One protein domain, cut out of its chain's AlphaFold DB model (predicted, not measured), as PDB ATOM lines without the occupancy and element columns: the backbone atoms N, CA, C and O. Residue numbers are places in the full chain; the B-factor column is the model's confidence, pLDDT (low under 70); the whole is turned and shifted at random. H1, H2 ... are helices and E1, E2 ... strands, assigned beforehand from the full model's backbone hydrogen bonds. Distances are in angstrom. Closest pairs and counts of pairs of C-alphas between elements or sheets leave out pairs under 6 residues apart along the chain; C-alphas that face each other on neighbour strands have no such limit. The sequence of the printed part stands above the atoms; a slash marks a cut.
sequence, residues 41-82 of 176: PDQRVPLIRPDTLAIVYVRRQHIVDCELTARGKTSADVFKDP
ATOM      1  N   PRO A  41     223.952 219.555 278.899       79.62
ATOM      2  CA  PRO A  41     222.609 220.087 278.647       79.62
ATOM      3  C   PRO A  41     222.566 221.062 277.460       79.62
ATOM      4  O   PRO A  41     221.605 221.071 276.697       79.62
ATOM      5  N   ASP A  42     223.643 221.818 277.229       85.50
ATOM      6  CA  ASP A  42     223.738 222.761 276.103       85.50
ATOM      7  C   ASP A  42     224.115 222.096 274.772       85.50
ATOM      8  O   ASP A  42     224.157 222.746 273.725       85.50
ATOM      9  N   GLN A  43     224.408 220.791 274.781       89.19
ATOM     10  CA  GLN A  43     224.760 220.077 273.564       89.19
ATOM     11  C   GLN A  43     223.528 219.931 272.672       89.19
ATOM     12  O   GLN A  43     222.553 219.265 273.027       89.19
ATOM     13  N   ARG A  44     223.608 220.507 271.469       91.12
ATOM     14  CA  ARG A  44     222.592 220.332 270.431       91.12
ATOM     15  C   ARG A  44     222.830 219.030 269.677       91.12
ATOM     16  O   ARG A  44     223.957 218.734 269.277       91.12
ATOM     17  N   VAL A  45     221.766 218.263 269.482       90.44
ATOM     18  CA  VAL A  45     221.775 216.995 268.749       90.44
ATOM     19  C   VAL A  45     220.829 217.081 267.548       90.44
ATOM     20  O   VAL A  45     219.762 217.688 267.666       90.44
ATOM     21  N   PRO A  46     221.208 216.523 266.384       94.12
ATOM     22  CA  PRO A  46     220.332 216.489 265.223       94.12
ATOM     23  C   PRO A  46     219.219 215.456 265.432       94.12
ATOM     24  O   PRO A  46     219.489 214.302 265.761       94.12
ATOM     25  N   LEU A  47     217.975 215.863 265.199       92.38
ATOM     26  CA  LEU A  47     216.797 215.003 265.129       92.38
ATOM     27  C   LEU A  47     216.151 215.130 263.750       92.38
ATOM     28  O   LEU A  47     216.144 216.207 263.158       92.38
ATOM     29  N   ILE A  48     215.573 214.041 263.250       93.75
ATOM     30  CA  ILE A  48     214.841 214.031 261.979       93.75
ATOM     31  C   ILE A  48     213.353 214.097 262.296       93.75
ATOM     32  O   ILE A  48     212.829 213.216 262.980       93.75
ATOM     33  N   ARG A  49     212.665 215.127 261.798       90.44
ATOM     34  CA  ARG A  49     211.212 215.212 261.958       90.44
ATOM     35  C   ARG A  49     210.517 214.170 261.069       90.44
ATOM     36  O   ARG A  49     210.759 214.178 259.865       90.44
ATOM     37  N   PRO A  50     209.622 213.318 261.597       87.44
ATOM     38  CA  PRO A  50     208.957 212.284 260.799       87.44
ATOM     39  C   PRO A  50     208.058 212.824 259.675       87.44
ATOM     40  O   PRO A  50     207.848 212.146 258.676       87.44
ATOM     41  N   ASP A  51     207.518 214.035 259.835       84.94
ATOM     42  CA  ASP A  51     206.558 214.649 258.910       84.94
ATOM     43  C   ASP A  51     207.225 215.215 257.644       84.94
ATOM     44  O   ASP A  51     206.801 214.982 256.511       84.94
ATOM     45  N   THR A  52     208.306 215.953 257.849       90.00
ATOM     46  CA  THR A  52     208.993 216.777 256.853       90.00
ATOM     47  C   THR A  52     210.351 216.208 256.477       90.00
ATOM     48  O   THR A  52     210.947 216.675 255.513       90.00
ATOM     49  N   LEU A  53     210.855 215.233 257.243       88.81
ATOM     50  CA  LEU A  53     212.214 214.685 257.155       88.81
ATOM     51  C   LEU A  53     213.314 215.748 257.273       88.81
ATOM     52  O   LEU A  53     214.476 215.499 256.960       88.81
ATOM     53  N   ALA A  54     212.961 216.937 257.763       90.62
ATOM     54  CA  ALA A  54     213.917 217.991 258.027       90.62
ATOM     55  C   ALA A  54     214.757 217.630 259.254       90.62
ATOM     56  O   ALA A  54     214.223 217.178 260.275       90.62
ATOM     57  N   ILE A  55     216.059 217.887 259.158       94.00
ATOM     58  CA  ILE A  55     216.973 217.807 260.292       94.00
ATOM     59  C   ILE A  55     216.795 219.078 261.125       94.00
ATOM     60  O   ILE A  55     216.959 220.189 260.623       94.00
ATOM     61  N   VAL A  56     216.457 218.914 262.399       93.88
ATOM     62  CA  VAL A  56     216.375 219.990 263.391       93.88
ATOM     63  C   VAL A  56     217.409 219.751 264.482       93.88
ATOM     64  O   VAL A  56     217.686 218.611 264.839       93.88
ATOM     65  N   TYR A  57     217.989 220.819 265.020       93.00
ATOM     66  CA  TYR A  57     218.947 220.734 266.119       93.00
ATOM     67  C   TYR A  57     218.268 221.182 267.407       93.00
ATOM     68  O   TYR A  57     217.847 222.333 267.505       93.00
ATOM     69  N   VAL A  58     218.182 220.288 268.388       90.75
ATOM     70  CA  VAL A  58     217.569 220.568 269.696       90.75
ATOM     71  C   VAL A  58     218.547 220.260 270.817       90.75
ATOM     72  O   VAL A  58     219.425 219.406 270.655       90.75
ATOM     73  N   ARG A  59     218.425 220.945 271.959       89.94
ATOM     74  CA  ARG A  59     219.208 220.588 273.147       89.94
ATOM     75  C   ARG A  59     218.850 219.195 273.642       89.94
ATOM     76  O   ARG A  59     217.680 218.819 273.723       89.94
ATOM     77  N   ARG A  60     219.881 218.421 273.973       85.19
ATOM     78  CA  ARG A  60     219.723 217.084 274.537       85.19
ATOM     79  C   ARG A  60     219.065 217.210 275.908       85.19
ATOM     80  O   ARG A  60     219.644 217.814 276.799       85.19
ATOM     81  N   GLN A  61     217.894 216.608 276.078       80.69
ATOM     82  CA  GLN A  61     217.253 216.469 277.385       80.69
ATOM     83  C   GLN A  61     217.716 215.186 278.075       80.69
ATOM     84  O   GLN A  61     217.978 214.167 277.422       80.69
ATOM     85  N   HIS A  62     217.817 215.222 279.399       78.25
ATOM     86  CA  HIS A  62     218.037 214.027 280.195       78.25
ATOM     87  C   HIS A  62     216.724 213.239 280.281       78.25
ATOM     88  O   HIS A  62     215.661 213.835 280.424       78.25
ATOM     89  N   ILE A  63     216.768 211.903 280.228       76.69
ATOM     90  CA  ILE A  63     215.548 211.067 280.246       76.69
ATOM     91  C   ILE A  63     214.700 211.270 281.510       76.69
ATOM     92  O   ILE A  63     213.492 211.083 281.477       76.69
ATOM     93  N   VAL A  64     215.335 211.678 282.609       72.69
ATOM     94  CA  VAL A  64     214.643 211.994 283.870       72.69
ATOM     95  C   VAL A  64     213.887 213.317 283.807       72.69
ATOM     96  O   VAL A  64     212.821 213.416 284.399       72.69
ATOM     97  N   ASP A  65     214.383 214.279 283.032       71.56
ATOM     98  CA  ASP A  65     213.755 215.598 282.874       71.56
ATOM     99  C   ASP A  65     212.788 215.626 281.673       71.56
ATOM    100  O   ASP A  65     212.060 216.594 281.449       71.56
ATOM    101  N   CYS A  66     212.796 214.571 280.855       70.00
ATOM    102  CA  CYS A  66     212.021 214.479 279.627       70.00
ATOM    103  C   CYS A  66     210.554 214.136 279.932       70.00
ATOM    104  O   CYS A  66     210.133 212.978 279.926       70.00
ATOM    105  N   GLU A  67     209.745 215.160 280.191       67.81
ATOM    106  CA  GLU A  67     208.303 215.007 280.380       67.81
ATOM    107  C   GLU A  67     207.563 214.839 279.042       67.81
ATOM    108  O   GLU A  67     207.061 215.804 278.458       67.81
ATOM    109  N   LEU A  68     207.442 213.597 278.569       62.25
ATOM    110  CA  LEU A  68     206.737 213.267 277.319       62.25
ATOM    111  C   LEU A  68     205.203 213.389 277.408       62.25
ATOM    112  O   LEU A  68     204.524 213.351 276.383       62.25
ATOM    113  N   THR A  69     204.640 213.500 278.613       55.91
ATOM    114  CA  THR A  69     203.187 213.414 278.861       55.91
ATOM    115  C   THR A  69     202.619 214.584 279.659       55.91
ATOM    116  O   THR A  69     201.475 214.510 280.113       55.91
ATOM    117  N   ALA A  70     203.376 215.675 279.841       66.31
ATOM    118  CA  ALA A  70     202.830 216.830 280.546       66.31
ATOM    119  C   ALA A  70     201.590 217.357 279.809       66.31
ATOM    120  O   ALA A  70     201.533 217.401 278.577       66.31
ATOM    121  N   ARG A  71     200.567 217.730 280.580       65.38
ATOM    122  CA  ARG A  71     199.263 218.136 280.055       65.38
ATOM    123  C   ARG A  71     199.439 219.318 279.090       65.38
ATOM    124  O   ARG A  71     199.855 220.389 279.512       65.38
ATOM    125  N   GLY A  72     199.115 219.112 277.814       69.75
ATOM    126  CA  GLY A  72     199.243 220.130 276.763       69.75
ATOM    127  C   GLY A  72     200.473 219.994 275.859       69.75
ATOM    128  O   GLY A  72     200.534 220.710 274.865       69.75
ATOM    129  N   LYS A  73     201.401 219.067 276.141       75.12
ATOM    130  CA  LYS A  73     202.520 218.752 275.240       75.12
ATOM    131  C   LYS A  73     202.081 217.762 274.159       75.12
ATOM    132  O   LYS A  73     201.402 216.770 274.436       75.12
ATOM    133  N   THR A  74     202.461 218.032 272.918       79.44
ATOM    134  CA  THR A  74     202.274 217.150 271.763       79.44
ATOM    135  C   THR A  74     203.558 216.379 271.471       79.44
ATOM    136  O   THR A  74     204.654 216.808 271.824       79.44
ATOM    137  N   SER A  75     203.462 215.249 270.766       77.31
ATOM    138  CA  SER A  75     204.655 214.500 270.335       77.31
ATOM    139  C   SER A  75     205.588 215.314 269.428       77.31
ATOM    140  O   SER A  75     206.773 215.002 269.334       77.31
ATOM    141  N   ALA A  76     205.078 216.369 268.783       82.88
ATOM    142  CA  ALA A  76     205.867 217.272 267.953       82.88
ATOM    143  C   ALA A  76     206.795 218.190 268.772       82.88
ATOM    144  O   ALA A  76     207.772 218.706 268.225       82.88
ATOM    145  N   ASP A  77     206.538 218.364 270.071       82.94
ATOM    146  CA  ASP A  77     207.308 219.272 270.928       82.94
ATOM    147  C   ASP A  77     208.720 218.752 271.214       82.94
ATOM    148  O   ASP A  77     209.623 219.540 271.472       82.94
ATOM    149  N   VAL A  78     208.957 217.444 271.056       84.62
ATOM    150  CA  VAL A  78     210.299 216.834 271.136       84.62
ATOM    151  C   VAL A  78     211.253 217.413 270.077       84.62
ATOM    152  O   VAL A  78     212.468 217.415 270.258       84.62
ATOM    153  N   PHE A  79     210.710 217.931 268.971       87.81
ATOM    154  CA  PHE A  79     211.472 218.548 267.881       87.81
ATOM    155  C   PHE A  79     211.617 220.069 268.028       87.81
ATOM    156  O   PHE A  79     212.162 220.722 267.135       87.81
ATOM    157  N   LYS A  80     211.109 220.653 269.118       86.50
ATOM    158  CA  LYS A  80     211.314 222.058 269.467       86.50
ATOM    159  C   LYS A  80     212.499 222.150 270.414       86.50
ATOM    160  O   LYS A  80     212.639 221.330 271.315       86.50
ATOM    161  N   ASP A  81     213.361 223.141 270.201       83.38
ATOM    162  CA  ASP A  81     214.419 223.414 271.168       83.38
ATOM    163  C   ASP A  81     213.737 223.889 272.457       83.38
ATOM    164  O   ASP A  81     212.997 224.878 272.399       83.38
ATOM    165  N   PRO A  82     213.921 223.201 273.596       72.75
ATOM    166  CA  PRO A  82     213.425 223.683 274.868       72.75
ATOM    167  C   PRO A  82     214.236 224.935 275.172       72.75
ATOM    168  O   PRO A  82     215.362 224.865 275.668       72.75
TER     169      PRO A  82
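AT A GLANCE: This is residues 41 to 82 of the 176 residues of an uncharacterized protein of Phytophthora parasitica (strain INRA-310) (UniProt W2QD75). With little regular structure, this is a small two-stranded hairpin, E1 and E2, from which a long loop, residues 60 to 74, swings out and back to one short helix, H1, whose end comes near the hairpin. The printed part has 42 residues, of which 15 are in named elements, in the order E1, E2, H1, class mixed; the sheet is antiparallel. It is only just compact, close to loose, with a radius of gyration of the C-alphas of 10.6 A, and only just flat, spanning 26 by 23 by 13 A.

IN THESE COORDINATES: Find C-alpha 44 at (222.592, 220.332, 270.431); from there E1, residues 44 to 48, runs 13.1 A. E2, residues 55 to 59, runs 13.3 A. H1, residues 75 to 79, runs 8.3 A to C-alpha 79 at (211.472, 218.548, 267.881).

HOW THE PARTS SIT: Look at N 45 and O 58 of hairpin E1 and E2, 2.9 A apart, within hydrogen-bond range; the strands are antiparallel at 144 degrees. The closest C-alphas of E2 and H1 are those of Val 58 and Phe 79, 6.7 A apart. In H1, 0 of 1 O i to N i+4 pairs and 1 of 2 O i to N i+3 pairs are within range.

THE WHOLE: The printed part has no cut. The link E2 to H1 is long; residues 69 to 75 stand free. Residues 67 to 72 have pLDDT under 70.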